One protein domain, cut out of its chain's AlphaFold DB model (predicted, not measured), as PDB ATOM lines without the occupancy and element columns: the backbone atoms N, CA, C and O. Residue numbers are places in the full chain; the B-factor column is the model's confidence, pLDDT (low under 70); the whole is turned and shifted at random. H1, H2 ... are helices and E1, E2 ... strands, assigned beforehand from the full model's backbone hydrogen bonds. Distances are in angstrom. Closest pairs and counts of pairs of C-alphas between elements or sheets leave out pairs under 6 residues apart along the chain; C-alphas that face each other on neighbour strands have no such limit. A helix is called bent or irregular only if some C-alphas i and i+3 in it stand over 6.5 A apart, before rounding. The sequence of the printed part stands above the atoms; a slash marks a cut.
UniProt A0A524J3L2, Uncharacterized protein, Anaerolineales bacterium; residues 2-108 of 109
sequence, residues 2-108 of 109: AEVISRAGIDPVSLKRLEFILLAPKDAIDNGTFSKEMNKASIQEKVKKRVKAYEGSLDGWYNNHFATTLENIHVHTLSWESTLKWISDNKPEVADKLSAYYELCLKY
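AT A GLANCE: This is residues 2 to 108 of the 109 residues of an uncharacterized protein of Anaerolineales bacterium (UniProt A0A524J3L2). The model is an elongated dumbbell: a ribbon of two parallel strands, E1 and E2, makes its middle, with helices at both ends. At one end H3 and H4 form a helical hairpin with the short H1 on H4; at the other end H5 and H6 form a second helical hairpin, and the short H2 lies by the ribbon's end there. The printed part has 107 residues with six named helices and two named strands, in the order H1 E1 H2 H3 H4 E2 H5 H6, and its class is mostly helix. It is loose, with a radius of gyration of the C-alphas of 17.8 A, and spans 49 by 28 by 19 A.

HOW THE PARTS SIT: H1, residues 2 to 7, touches H4, residues 59 to 72, which meets it with residues 65 to 69 alone; the closest C-alphas, those of Ala 2 and Phe 66, are 5.3 A apart. Their tilt is a steep 61 degrees, opposite ways. E1, residues 18 to 24, is the parallel neighbour of E2, residues 73 to 79, at 24 degrees between directions; N 20 and O 74, at 2.8 A, and N 78 and O 22, at 2.9 A, are within hydrogen-bond range. H2, residues 26 to 30, touches no helix; its closest C-alpha to E2 is that of Lys 26, 5.0 A from that of Ser 79. H3, residues 40 to 52, touches H4 at a shallow tilt of 11 degrees, opposite ways, a helical hairpin; the closest C-alphas, those of Lys 40 and Leu 70, are 6.8 A apart. E1, the helices H2, H3 and H4, and E2 make a strand-helix-strand unit, two parallel neighbour strands with helices between them along the chain. H5, residues 80 to 90, touches H6, residues 92 to 107, at a shallow tilt of 15 degrees, opposite ways, also a helical hairpin; the closest C-alphas, those of Ser 88 and Ala 95, are 4.9 A apart. H1 and H6 are apart, and so are H3 and H5. Every O i to N i+4 pair is within hydrogen-bond range in H1, H2, H3 and H5, against 8 of 10 in H4 and 10 of 12 in H6.

IN THESE COORDINATES: H1 begins at C-alpha 2, (51.218, 309.536, 31.123). E1 is 19.1 A long and E2 19.0 A; H3 is 18.0 A, H4 19.0 A, H5 15.2 A and H6 23.5 A. H4 is only just irregular, with C-alphas 64 and 67 6.6 A apart, and H6 is irregular, with C-alphas 93 and 96 7.2 A apart. H6 ends at C-alpha 107, (26.720, 291.083, 47.994).

THE WHOLE: The two C-alphas farthest apart, those of Glu 55 and Pro 92, are 52.0 A apart. The printed part has no cut, and no link is long. The mean pLDDT of the printed part is 93.4, and no printed residue is under 70.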
ATOM      1  N   ALA A   2      50.091 309.067  31.953       87.88
ATOM      2  CA  ALA A   2      51.218 309.536  31.123       87.88
ATOM      3  C   ALA A   2      50.800 310.552  30.040       87.88
ATOM      4  O   ALA A   2      51.421 311.594  29.892       87.88
ATOM      5  N   GLU A   3      49.671 310.306  29.368       91.19
ATOM      6  CA  GLU A   3      49.101 311.249  28.395       91.19
ATOM      7  C   GLU A   3      48.719 312.609  28.999       91.19
ATOM      8  O   GLU A   3      48.935 313.648  28.389       91.19
ATOM      9  N   VAL A   4      48.164 312.620  30.212       89.25
ATOM     10  CA  VAL A   4      47.767 313.862  30.894       89.25
ATOM     11  C   VAL A   4      49.007 314.664  31.288       89.25
ATOM     12  O   VAL A   4      49.026 315.874  31.107       89.25
ATOM     13  N   ILE A   5      50.051 313.981  31.769       87.62
ATOM     14  CA  ILE A   5      51.347 314.582  32.118       87.62
ATOM     15  C   ILE A   5      51.999 315.196  30.870       87.62
ATOM     16  O   ILE A   5      52.395 316.359  30.896       87.62
ATOM     17  N   SER A   6      52.026 314.446  29.762       89.19
ATOM     18  CA  SER A   6      52.556 314.908  28.474       89.19
ATOM     19  C   SER A   6      51.815 316.151  27.967       89.19
ATOM     20  O   SER A   6      52.446 317.164  27.677       89.19
ATOM     21  N   ARG A   7      50.473 316.132  27.953       91.50
ATOM     22  CA  ARG A   7      49.659 317.292  27.539       91.50
ATOM     23  C   ARG A   7      49.828 318.513  28.435       91.50
ATOM     24  O   ARG A   7      49.695 319.632  27.956       91.50
ATOM     25  N   ALA A   8      50.099 318.303  29.719       90.75
ATOM     26  CA  ALA A   8      50.368 319.383  30.659       90.75
ATOM     27  C   ALA A   8      51.779 319.985  30.495       90.75
ATOM     28  O   ALA A   8      52.097 320.948  31.187       90.75
ATOM     29  N   GLY A   9      52.628 319.429  29.619       89.06
ATOM     30  CA  GLY A   9      54.015 319.868  29.446       89.06
ATOM     31  C   GLY A   9      54.887 319.614  30.679       89.06
ATOM     32  O   GLY A   9      55.925 320.248  30.839       89.06
ATOM     33  N   ILE A  10      54.454 318.719  31.571       88.88
ATOM     34  CA  ILE A  10      55.174 318.389  32.799       88.88
ATOM     35  C   ILE A  10      56.179 317.288  32.476       88.88
ATOM     36  O   ILE A  10      55.811 316.243  31.938       88.88
ATOM     37  N   ASP A  11      57.441 317.498  32.844       86.12
ATOM     38  CA  ASP A  11      58.450 316.444  32.792       86.12
ATOM     39  C   ASP A  11      58.098 315.355  33.827       86.12
ATOM     40  O   ASP A  11      58.032 315.667  35.024       86.12
ATOM     41  N   PRO A  12      57.882 314.086  33.424       83.31
ATOM     42  CA  PRO A  12      57.601 312.998  34.357       83.31
ATOM     43  C   PRO A  12      58.656 312.823  35.459       83.31
ATOM     44  O   PRO A  12      58.321 312.317  36.528       83.31
ATOM     45  N   VAL A  13      59.908 313.235  35.227       85.56
ATOM     46  CA  VAL A  13      61.002 313.182  36.215       85.56
ATOM     47  C   VAL A  13      60.836 314.240  37.312       85.56
ATOM     48  O   VAL A  13      61.284 314.052  38.440       85.56
ATOM     49  N   SER A  14      60.141 315.342  37.022       88.94
ATOM     50  CA  SER A  14      59.905 316.425  37.989       88.94
ATOM     51  C   SER A  14      58.842 316.090  39.047       88.94
ATOM     52  O   SER A  14      58.720 316.783  40.064       88.94
ATOM     53  N   LEU A  15      58.064 315.024  38.839       86.81
ATOM     54  CA  LEU A  15      56.997 314.619  39.746       86.81
ATOM     55  C   LEU A  15      57.582 313.946  40.992       86.81
ATOM     56  O   LEU A  15      58.023 312.803  40.952       86.81
ATOM     57  N   LYS A  16      57.512 314.642  42.135       84.81
ATOM     58  CA  LYS A  16      58.017 314.141  43.430       84.81
ATOM     59  C   LYS A  16      57.398 312.812  43.866       84.81
ATOM     60  O   LYS A  16      58.023 312.063  44.608       84.81
ATOM     61  N   ARG A  17      56.141 312.569  43.490       86.81
ATOM     62  CA  ARG A  17      55.408 311.357  43.848       86.81
ATOM     63  C   ARG A  17      54.350 311.065  42.796       86.81
ATOM     64  O   ARG A  17      53.493 311.907  42.538       86.81
ATOM     65  N   LEU A  18      54.398 309.864  42.231       91.38
ATOM     66  CA  LEU A  18      53.395 309.362  41.304       91.38
ATOM     67  C   LEU A  18      52.997 307.952  41.727       91.38
ATOM     68  O   LEU A  18      53.850 307.089  41.902       91.38
ATOM     69  N   GLU A  19      51.700 307.725  41.899       93.56
ATOM     70  CA  GLU A  19      51.161 306.479  42.442       93.56
ATOM     71  C   GLU A  19      50.084 305.941  41.494       93.56
ATOM     72  O   GLU A  19      49.201 306.677  41.049       93.56
ATOM     73  N   PHE A  20      50.144 304.645  41.203       94.50
ATOM     74  CA  PHE A  20      49.069 303.885  40.585       94.50
ATOM     75  C   PHE A  20      48.519 302.920  41.627       94.50
ATOM     76  O   PHE A  20      49.136 301.896  41.927       94.50
ATOM     77  N   ILE A  21      47.361 303.275  42.176       95.31
ATOM     78  CA  ILE A  21      46.728 302.542  43.267       95.31
ATOM     79  C   ILE A  21      45.511 301.816  42.716       95.31
ATOM     80  O   ILE A  21      44.582 302.452  42.213       95.31
ATOM     81  N   LEU A  22      45.502 300.491  42.831       95.44
ATOM     82  CA  LEU A  22      44.285 299.710  42.646       95.44
ATOM     83  C   LEU A  22      43.614 299.521  44.003       95.44
ATOM     84  O   LEU A  22      44.172 298.871  44.887       95.44
ATOM     85  N   LEU A  23      42.412 300.070  44.140       95.44
ATOM     86  CA  LEU A  23      41.561 299.848  45.301       95.44
ATOM     87  C   LEU A  23      40.698 298.607  45.058       95.44
ATOM     88  O   LEU A  23      39.910 298.578  44.112       95.44
ATOM     89  N   ALA A  24      40.861 297.580  45.887       95.12
ATOM     90  CA  ALA A  24      40.154 296.312  45.729       95.12
ATOM     91  C   ALA A  24      39.823 295.668  47.084       95.12
ATOM     92  O   ALA A  24      40.415 296.038  48.097       95.12
ATOM     93  N   PRO A  25      38.876 294.718  47.133       95.81
ATOM     94  CA  PRO A  25      38.622 293.939  48.338       95.81
ATOM     95  C   PRO A  25      39.875 293.216  48.843       95.81
ATOM     96  O   PRO A  25      40.663 292.696  48.044       95.81
ATOM     97  N   LYS A  26      40.059 293.177  50.167       95.69
ATOM     98  CA  LYS A  26      41.233 292.558  50.795       95.69
ATOM     99  C   LYS A  26      41.397 291.091  50.399       95.69
ATOM    100  O   LYS A  26      42.508 290.683  50.086       95.69
ATOM    101  N   ASP A  27      40.306 290.333  50.345       95.44
ATOM    102  CA  ASP A  27      40.310 288.924  49.937       95.44
ATOM    103  C   ASP A  27      40.906 288.721  48.531       95.44
ATOM    104  O   ASP A  27      41.734 287.839  48.323       95.44
ATOM    105  N   ALA A  28      40.547 289.567  47.564       94.62
ATOM    106  CA  ALA A  28      41.046 289.496  46.192       94.62
ATOM    107  C   ALA A  28      42.531 289.879  46.100       94.62
ATOM    108  O   ALA A  28      43.286 289.291  45.323       94.62
ATOM    109  N   ILE A  29      42.966 290.855  46.901       96.00
ATOM    110  CA  ILE A  29      44.384 291.227  46.987       96.00
ATOM    111  C   ILE A  29      45.193 290.077  47.596       96.00
ATOM    112  O   ILE A  29      46.192 289.669  47.007       96.00
ATOM    113  N   ASP A  30      44.745 289.539  48.730       96.19
ATOM    114  CA  ASP A  30      45.434 288.472  49.462       96.19
ATOM    115  C   ASP A  30      45.497 287.171  48.639       96.19
ATOM    116  O   ASP A  30      46.509 286.473  48.655       96.19
ATOM    117  N   ASN A  31      44.467 286.889  47.833       95.94
ATOM    118  CA  ASN A  31      44.443 285.766  46.888       95.94
ATOM    119  C   ASN A  31      45.300 285.998  45.629       95.94
ATOM    120  O   ASN A  31      45.331 285.154  44.732       95.94
ATOM    121  N   GLY A  32      45.972 287.146  45.520       94.69
ATOM    122  CA  GLY A  32      46.850 287.466  44.400       94.69
ATOM    123  C   GLY A  32      46.122 287.675  43.071       94.69
ATOM    124  O   GLY A  32      46.758 287.582  42.019       94.69
ATOM    125  N   THR A  33      44.817 287.986  43.089       95.19
ATOM    126  CA  THR A  33      43.987 288.158  41.881       95.19
ATOM    127  C   THR A  33      44.580 289.167  40.895       95.19
ATOM    128  O   THR A  33      44.379 289.036  39.693       95.19
ATOM    129  N   PHE A  34      45.334 290.151  41.391       93.94
ATOM    130  CA  PHE A  34      45.895 291.237  40.586       93.94
ATOM    131  C   PHE A  34      47.419 291.181  40.434       93.94
ATOM    132  O   PHE A  34      47.998 292.076  39.821       93.94
ATOM    133  N   SER A  35      48.098 290.174  40.990       90.31
ATOM    134  CA  SER A  35      49.569 290.137  41.050       90.31
ATOM    135  C   SER A  35      50.218 290.155  39.662       90.31
ATOM    136  O   SER A  35      51.289 290.736  39.459       90.31
ATOM    137  N   LYS A  36      49.548 289.558  38.671       91.75
ATOM    138  CA  LYS A  36      50.026 289.510  37.286       91.75
ATOM    139  C   LYS A  36      49.853 290.846  36.561       91.75
ATOM    140  O   LYS A  36      50.615 291.151  35.644       91.75
ATOM    141  N   GLU A  37      48.870 291.648  36.941       93.62
ATOM    142  CA  GLU A  37      48.519 292.906  36.289       93.62
ATOM    143  C   GLU A  37      49.146 294.117  36.984       93.62
ATOM    144  O   GLU A  37      49.505 295.079  36.309       93.62
ATOM    145  N   MET A  38      49.316 294.057  38.305       94.62
ATOM    146  CA  MET A  38      49.822 295.139  39.155       94.62
ATOM    147  C   MET A  38      51.348 295.126  39.268       94.62
ATOM    148  O   MET A  38      51.916 295.294  40.343       94.62
ATOM    149  N   ASN A  39      52.030 294.938  38.141       94.50
ATOM    150  CA  ASN A  39      53.476 295.093  38.049       94.50
ATOM    151  C   ASN A  39      53.850 295.886  36.794       94.50
ATOM    152  O   ASN A  39      53.156 295.851  35.773       94.50
ATOM    153  N   LYS A  40      54.973 296.606  36.874       95.56
ATOM    154  CA  LYS A  40      55.427 297.499  35.802       95.56
ATOM    155  C   LYS A  40      55.651 296.765  34.482       95.56
ATOM    156  O   LYS A  40      55.268 297.293  33.447       95.56
ATOM    157  N   ALA A  41      56.193 295.547  34.511       96.12
ATOM    158  CA  ALA A  41      56.457 294.769  33.301       96.12
ATOM    159  C   ALA A  41      55.165 294.470  32.521       96.12
ATOM    160  O   ALA A  41      55.068 294.786  31.338       96.12
ATOM    161  N   SER A  42      54.131 293.974  33.200       96.19
ATOM    162  CA  SER A  42      52.813 293.696  32.616       96.19
ATOM    163  C   SER A  42      52.151 294.956  32.055       96.19
ATOM    164  O   SER A  42      51.613 294.950  30.945       96.19
ATOM    165  N   ILE A  43      52.228 296.071  32.789       95.94
ATOM    166  CA  ILE A  43      51.719 297.372  32.332       95.94
ATOM    167  C   ILE A  43      52.469 297.821  31.070       95.94
ATOM    168  O   ILE A  43      51.838 298.197  30.078       95.94
ATOM    169  N   GLN A  44      53.800 297.730  31.077       97.00
ATOM    170  CA  GLN A  44      54.647 298.077  29.943       97.00
ATOM    171  C   GLN A  44      54.303 297.243  28.711       97.00
ATOM    172  O   GLN A  44      54.097 297.798  27.635       97.00
ATOM    173  N   GLU A  45      54.200 295.923  28.855       97.00
ATOM    174  CA  GLU A  45      53.876 295.014  27.755       97.00
ATOM    175  C   GLU A  45      52.507 295.315  27.147       97.00
ATOM    176  O   GLU A  45      52.376 295.394  25.921       97.00
ATOM    177  N   LYS A  46      51.488 295.541  27.986       95.94
ATOM    178  CA  LYS A  46      50.135 295.887  27.528       95.94
ATOM    179  C   LYS A  46      50.124 297.194  26.744       95.94
ATOM    180  O   LYS A  46      49.519 297.257  25.671       95.94
ATOM    181  N   VAL A  47      50.801 298.225  27.248       96.19
ATOM    182  CA  VAL A  47      50.863 299.522  26.563       96.19
ATOM    183  C   VAL A  47      51.693 299.421  25.288       96.19
ATOM    184  O   VAL A  47      51.226 299.866  24.244       96.19
ATOM    185  N   LYS A  48      52.848 298.750  25.315       96.38
ATOM    186  CA  LYS A  48      53.687 298.522  24.129       96.38
ATOM    187  C   LYS A  48      52.922 297.787  23.031       96.38
ATOM    188  O   LYS A  48      52.982 298.181  21.870       96.38
ATOM    189  N   LYS A  49      52.167 296.740  23.384       96.19
ATOM    190  CA  LYS A  49      51.310 296.010  22.438       96.19
ATOM    191  C   LYS A  49      50.275 296.934  21.799       96.19
ATOM    192  O   LYS A  49      50.033 296.829  20.601       96.19
ATOM    193  N   ARG A  50      49.684 297.840  22.581       95.62
ATOM    194  CA  ARG A  50      48.691 298.794  22.080       95.62
ATOM    195  C   ARG A  50      49.315 299.882  21.210       95.62
ATOM    196  O   ARG A  50      48.742 300.196  20.181       95.62
ATOM    197  N   VAL A  51      50.482 300.404  21.579       96.12
ATOM    198  CA  VAL A  51      51.234 301.403  20.798       96.12
ATOM    199  C   VAL A  51      51.644 300.856  19.434       96.12
ATOM    200  O   VAL A  51      51.464 301.546  18.438       96.12
ATOM    201  N   LYS A  52      52.085 299.594  19.356       95.25
ATOM    202  CA  LYS A  52      52.423 298.946  18.077       95.25
ATOM    203  C   LYS A  52      51.287 298.978  17.050       95.25
ATOM    204  O   LYS A  52      51.564 299.028  15.860       95.25
ATOM    205  N   ALA A  53      50.028 298.967  17.494       95.88
ATOM    206  CA  ALA A  53      48.870 299.039  16.601       95.88
ATOM    207  C   ALA A  53      48.711 300.406  15.904       95.88
ATOM    208  O   ALA A  53      47.897 300.526  14.999       95.88
ATOM    209  N   TYR A  54      49.471 301.421  16.322       94.94
ATOM    210  CA  TYR A  54      49.474 302.761  15.735       94.94
ATOM    211  C   TYR A  54      50.631 302.987  14.749       94.94
ATOM    212  O   TYR A  54      50.916 304.134  14.401       94.94
ATOM    213  N   GLU A  55      51.318 301.916  14.334       95.38
ATOM    214  CA  GLU A  55      52.299 301.921  13.235       95.38
ATOM    215  C   GLU A  55      53.374 303.018  13.367       95.38
ATOM    216  O   GLU A  55      53.733 303.701  12.414       95.38
ATOM    217  N   GLY A  56      53.880 303.212  14.587       92.94
ATOM    218  CA  GLY A  56      54.966 304.149  14.887       92.94
ATOM    219  C   GLY A  56      54.529 305.572  15.240       92.94
ATOM    220  O   GLY A  56      55.303 306.313  15.843       92.94
ATOM    221  N   SER A  57      53.274 305.957  14.978       94.81
ATOM    222  CA  SER A  57      52.793 307.319  15.284       94.81
ATOM    223  C   SER A  57      52.808 307.672  16.779       94.81
ATOM    224  O   SER A  57      52.843 308.848  17.135       94.81
ATOM    225  N   LEU A  58      52.838 306.669  17.664       95.75
ATOM    226  CA  LEU A  58      52.913 306.844  19.119       95.75
ATOM    227  C   LEU A  58      54.267 306.446  19.731       95.75
ATOM    228  O   LEU A  58      54.401 306.468  20.957       95.75
ATOM    229  N   ASP A  59      55.284 306.117  18.930       94.00
ATOM    230  CA  ASP A  59      56.578 305.651  19.454       94.00
ATOM    231  C   ASP A  59      57.316 306.750  20.226       94.00
ATOM    232  O   ASP A  59      57.875 306.495  21.295       94.00
ATOM    233  N   GLY A  60      57.266 307.992  19.734       92.62
ATOM    234  CA  GLY A  60      57.842 309.146  20.430       92.62
ATOM    235  C   GLY A  60      57.188 309.377  21.794       92.62
ATOM    236  O   GLY A  60      57.877 309.548  22.796       92.62
ATOM    237  N   TRP A  61      55.857 309.294  21.858       94.00
ATOM    238  CA  TRP A  61      55.123 309.371  23.120       94.00
ATOM    239  C   TRP A  61      55.486 308.223  24.069       94.00
ATOM    240  O   TRP A  61      55.699 308.436  25.265       94.00
ATOM    241  N   TYR A  62      55.589 307.005  23.537       95.56
ATOM    242  CA  TYR A  62      55.901 305.831  24.335       95.56
ATOM    243  C   TYR A  62      57.289 305.942  24.978       95.56
ATOM    244  O   TYR A  62      57.416 305.760  26.189       95.56
ATOM    245  N   ASN A  63      58.308 306.280  24.184       91.88
ATOM    246  CA  ASN A  63      59.694 306.344  24.644       91.88
ATOM    247  C   ASN A  63      59.956 307.552  25.552       91.88
ATOM    248  O   ASN A  63      60.633 307.406  26.563       91.88
ATOM    249  N   ASN A  64      59.401 308.723  25.222       88.62
ATOM    250  CA  ASN A  64      59.763 309.973  25.898       88.62
ATOM    251  C   ASN A  64      58.841 310.330  27.070       88.62
ATOM    252  O   ASN A  64      59.219 311.124  27.925       88.62
ATOM    253  N   HIS A  65      57.621 309.787  27.110       90.75
ATOM    254  CA  HIS A  65      56.663 310.102  28.170       90.75
ATOM    255  C   HIS A  65      56.247 308.864  28.947       90.75
ATOM    256  O   HIS A  65      56.381 308.835  30.171       90.75
ATOM    257  N   PHE A  66      55.727 307.839  28.272       95.06
ATOM    258  CA  PHE A  66      55.169 306.687  28.975       95.06
ATOM    259  C   PHE A  66      56.233 305.884  29.730       95.06
ATOM    260  O   PHE A  66      56.030 305.612  30.913       95.06
ATOM    261  N   ALA A  67      57.349 305.535  29.082       94.00
ATOM    262  CA  ALA A  67      58.418 304.750  29.699       94.00
ATOM    263  C   ALA A  67      58.968 305.443  30.956       94.00
ATOM    264  O   ALA A  67      58.929 304.867  32.040       94.00
ATOM    265  N   THR A  68      59.332 306.722  30.842       91.94
ATOM    266  CA  THR A  68      59.811 307.540  31.969       91.94
ATOM    267  C   THR A  68      58.764 307.674  33.078       91.94
ATOM    268  O   THR A  68      59.078 307.567  34.262       91.94
ATOM    269  N   THR A  69      57.486 307.849  32.725       93.50
ATOM    270  CA  THR A  69      56.400 307.885  33.720       93.50
ATOM    271  C   THR A  69      56.297 306.556  34.473       93.50
ATOM    272  O   THR A  69      56.106 306.544  35.687       93.50
ATOM    273  N   LEU A  70      56.410 305.429  33.766       94.81
ATOM    274  CA  LEU A  70      56.304 304.094  34.351       94.81
ATOM    275  C   LEU A  70      57.507 303.750  35.245       94.81
ATOM    276  O   LEU A  70      57.360 303.043  36.245       94.81
ATOM    277  N   GLU A  71      58.690 304.265  34.929       92.06
ATOM    278  CA  GLU A  71      59.864 304.148  35.797       92.06
ATOM    279  C   GLU A  71      59.633 304.852  37.138       92.06
ATOM    280  O   GLU A  71      59.878 304.250  38.184       92.06
ATOM    281  N   ASN A  72      59.036 306.046  37.122       90.44
ATOM    282  CA  ASN A  72      58.825 306.857  38.327       90.44
ATOM    283  C   ASN A  72      57.549 306.517  39.114       90.44
ATOM    284  O   ASN A  72      57.419 306.908  40.272       90.44
ATOM    285  N   ILE A  73      56.589 305.801  38.520       93.88
ATOM    286  CA  ILE A  73      55.335 305.479  39.210       93.88
ATOM    287  C   ILE A  73      55.518 304.348  40.223       93.88
ATOM    288  O   ILE A  73      56.147 303.328  39.942       93.88
ATOM    289  N   HIS A  74      54.915 304.484  41.392       94.44
ATOM    290  CA  HIS A  74      54.779 303.403  42.358       94.44
ATOM    291  C   HIS A  74      53.456 302.678  42.109       94.44
ATOM    292  O   HIS A  74      52.392 303.287  42.101       94.44
ATOM    293  N   VAL A  75      53.524 301.373  41.847       95.44
ATOM    294  CA  VAL A  75      52.355 300.539  41.539       95.44
ATOM    295  C   VAL A  75      52.064 299.684  42.756       95.44
ATOM    296  O   VAL A  75      52.920 298.898  43.159       95.44
ATOM    297  N   HIS A  76      50.883 299.831  43.344       95.50
ATOM    298  CA  HIS A  76      50.503 299.041  44.507       95.50
ATOM    299  C   HIS A  76      48.987 298.870  44.613       95.50
ATOM    300  O   HIS A  76      48.198 299.528  43.930       95.50
ATOM    301  N   THR A  77      48.581 297.943  45.469       96.81
ATOM    302  CA  THR A  77      47.185 297.707  45.818       96.81
ATOM    303  C   THR A  77      46.897 298.294  47.193       96.81
ATOM    304  O   THR A  77      47.755 298.310  48.076       96.81
ATOM    305  N   LEU A  78      45.675 298.777  47.376       96.94
ATOM    306  CA  LEU A  78      45.151 299.197  48.666       96.94
ATOM    307  C   LEU A  78      43.809 298.505  48.875       96.94
ATOM    308  O   LEU A  78      43.033 298.364  47.930       96.94
ATOM    309  N   SER A  79      43.536 298.050  50.097       97.38
ATOM    310  CA  SER A  79      42.264 297.402  50.386       97.38
ATOM    311  C   SER A  79      41.169 298.412  50.718       97.38
ATOM    312  O   SER A  79      41.424 299.446  51.353       97.38
ATOM    313  N   TRP A  80      39.937 298.096  50.324       96.62
ATOM    314  CA  TRP A  80      38.757 298.843  50.764       96.62
ATOM    315  C   TRP A  80      38.648 298.854  52.286       96.62
ATOM    316  O   TRP A  80      38.421 299.901  52.874       96.62
ATOM    317  N   GLU A  81      38.909 297.725  52.932       96.50
ATOM    318  CA  GLU A  81      38.799 297.538  54.376       96.50
ATOM    319  C   GLU A  81      39.774 298.440  55.142       96.50
ATOM    320  O   GLU A  81      39.376 299.123  56.086       96.50
ATOM    321  N   SER A  82      41.039 298.517  54.713       96.50
ATOM    322  CA  SER A  82      42.018 299.414  55.342       96.50
ATOM    323  C   SER A  82      41.680 300.881  55.080       96.50
ATOM    324  O   SER A  82      41.851 301.722  55.962       96.50
ATOM    325  N   THR A  83      41.169 301.192  53.885       95.88
ATOM    326  CA  THR A  83      40.752 302.552  53.516       95.88
ATOM    327  C   THR A  83      39.557 303.007  54.351       95.88
ATOM    328  O   THR A  83      39.583 304.094  54.920       95.88
ATOM    329  N   LEU A  84      38.529 302.165  54.479       96.06
ATOM    330  CA  LEU A  84      37.339 302.430  55.285       96.06
ATOM    331  C   LEU A  84      37.684 302.537  56.765       96.06
ATOM    332  O   LEU A  84      37.191 303.447  57.425       96.06
ATOM    333  N   LYS A  85      38.584 301.684  57.272       95.69
ATOM    334  CA  LYS A  85      39.098 301.820  58.636       95.69
ATOM    335  C   LYS A  85      39.744 303.190  58.850       95.69
ATOM    336  O   LYS A  85      39.400 303.880  59.803       95.69
ATOM    337  N   TRP A  86      40.641 303.602  57.954       96.69
ATOM    338  CA  TRP A  86      41.286 304.910  58.060       96.69
ATOM    339  C   TRP A  86      40.266 306.058  57.997       96.69
ATOM    340  O   TRP A  86      40.354 306.997  58.785       96.69
ATOM    341  N   ILE A  87      39.273 305.976  57.105       95.75
ATOM    342  CA  ILE A  87      38.192 306.969  57.018       95.75
ATOM    343  C   ILE A  87      37.378 306.991  58.312       95.75
ATOM    344  O   ILE A  87      37.110 308.072  58.816       95.75
ATOM    345  N   SER A  88      37.030 305.842  58.886       95.38
ATOM    346  CA  SER A  88      36.307 305.770  60.161       95.38
ATOM    347  C   SER A  88      37.077 306.425  61.303       95.38
ATOM    348  O   SER A  88      36.480 307.135  62.107       95.38
ATOM    349  N   ASP A  89      38.394 306.222  61.350       96.06
ATOM    350  CA  ASP A  89      39.252 306.768  62.402       96.06
ATOM    351  C   ASP A  89      39.449 308.299  62.264       96.06
ATOM    352  O   ASP A  89      39.746 308.967  63.251       96.06
ATOM    353  N   ASN A  90      39.291 308.870  61.058       96.62
ATOM    354  CA  ASN A  90      39.629 310.278  60.772       96.62
ATOM    355  C   ASN A  90      38.445 311.162  60.330       96.62
ATOM    356  O   ASN A  90      38.548 312.385  60.401       96.62
ATOM    357  N   LYS A  91      37.365 310.568  59.812       95.06
ATOM    358  CA  LYS A  91      36.186 311.220  59.205       95.06
ATOM    359  C   LYS A  91      34.909 310.400  59.459       95.06
ATOM    360  O   LYS A  91      34.297 309.881  58.510       95.06
ATOM    361  N   PRO A  92      34.512 310.230  60.732       89.69
ATOM    362  CA  PRO A  92      33.398 309.363  61.110       89.69
ATOM    363  C   PRO A  92      32.072 309.756  60.439       89.69
ATOM    364  O   PRO A  92      31.260 308.892  60.130       89.69
ATOM    365  N   GLU A  93      31.870 311.036  60.114       92.56
ATOM    366  CA  GLU A  93      30.645 311.555  59.497       92.56
ATOM    367  C   GLU A  93      30.343 310.989  58.096       92.56
ATOM    368  O   GLU A  93      29.194 311.016  57.646       92.56
ATOM    369  N   VAL A  94      31.361 310.472  57.398       92.00
ATOM    370  CA  VAL A  94      31.218 309.858  56.063       92.00
ATOM    371  C   VAL A  94      31.371 308.334  56.116       92.00
ATOM    372  O   VAL A  94      30.946 307.637  55.191       92.00
ATOM    373  N   ALA A  95      31.960 307.808  57.192       91.31
ATOM    374  CA  ALA A  95      32.372 306.416  57.302       91.31
ATOM    375  C   ALA A  95      31.195 305.439  57.202       91.31
ATOM    376  O   ALA A  95      31.251 304.509  56.402       91.31
ATOM    377  N   ASP A  96      30.100 305.690  57.923       91.25
ATOM    378  CA  ASP A  96      28.947 304.778  57.963       91.25
ATOM    379  C   ASP A  96      28.320 304.566  56.582       91.25
ATOM    380  O   ASP A  96      28.004 303.442  56.188       91.25
ATOM    381  N   LYS A  97      28.180 305.648  55.805       93.94
ATOM    382  CA  LYS A  97      27.592 305.590  54.459       93.94
ATOM    383  C   LYS A  97      28.486 304.824  53.489       93.94
ATOM    384  O   LYS A  97      27.981 304.039  52.689       93.94
ATOM    385  N   LEU A  98      29.798 305.050  53.553       94.62
ATOM    386  CA  LEU A  98      30.762 304.372  52.686       94.62
ATOM    387  C   LEU A  98      30.891 302.889  53.036       94.62
ATOM    388  O   LEU A  98      30.913 302.060  52.129       94.62
ATOM    389  N   SER A  99      30.902 302.550  54.325       93.62
ATOM    390  CA  SER A  99      30.908 301.162  54.789       93.62
ATOM    391  C   SER A  99      29.640 300.431  54.357       93.62
ATOM    392  O   SER A  99      29.726 299.365  53.758       93.62
ATOM    393  N   ALA A 100      28.460 301.033  54.550       93.75
ATOM    394  CA  ALA A 100      27.200 300.442  54.100       93.75
ATOM    395  C   ALA A 100      27.162 300.229  52.576       93.75
ATOM    396  O   ALA A 100      26.684 299.196  52.106       93.75
ATOM    397  N   TYR A 101      27.687 301.179  51.796       94.56
ATOM    398  CA  TYR A 101      27.807 301.029  50.347       94.56
ATOM    399  C   TYR A 101      28.750 299.881  49.964       94.56
ATOM    400  O   TYR A 101      28.403 299.062  49.115       94.56
ATOM    401  N   TYR A 102      29.914 299.783  50.609       94.88
ATOM    402  CA  TYR A 102      30.868 298.710  50.344       94.88
ATOM    403  C   TYR A 102      30.288 297.324  50.658       94.88
ATOM    404  O   TYR A 102      30.395 296.416  49.834       94.88
ATOM    405  N   GLU A 103      29.579 297.183  51.781       94.06
ATOM    406  CA  GLU A 103      28.865 295.949  52.137       94.06
ATOM    407  C   GLU A 103      27.822 295.551  51.082       94.06
ATOM    408  O   GLU A 103      27.640 294.370  50.787       94.06
ATOM    409  N   LEU A 104      27.144 296.525  50.464       94.50
ATOM    410  CA  LEU A 104      26.246 296.247  49.343       94.50
ATOM    411  C   LEU A 104      27.017 295.761  48.113       94.50
ATOM    412  O   LEU A 104      26.581 294.801  47.485       94.50
ATOM    413  N   CYS A 105      28.162 296.363  47.782       92.75
ATOM    414  CA  CYS A 105      28.994 295.904  46.668       92.75
ATOM    415  C   CYS A 105      29.458 294.451  46.848       92.75
ATOM    416  O   CYS A 105      29.452 293.695  45.879       92.75
ATOM    417  N   LEU A 106      29.806 294.038  48.071       89.50
ATOM    418  CA  LEU A 106      30.236 292.664  48.351       89.50
ATOM    419  C   LEU A 106      29.134 291.623  48.105       89.50
ATOM    420  O   LEU A 106      29.442 290.496  47.725       89.50
ATOM    421  N   LYS A 107      27.855 291.989  48.260       91.00
ATOM    422  CA  LYS A 107      26.720 291.083  47.994       91.00
ATOM    423  C   LYS A 107      26.515 290.772  46.511       91.00
ATOM    424  O   LYS A 107      25.865 289.779  46.199       91.00
ATOM    425  N   TYR A 108      27.030 291.616  45.621       85.38
ATOM    426  CA  TYR A 108      26.849 291.503  44.171       85.38
ATOM    427  C   TYR A 108      28.177 291.269  43.426       85.38
ATOM    428  O   TYR A 108      28.271 291.591  42.241       85.38
TER     429      TYR A 108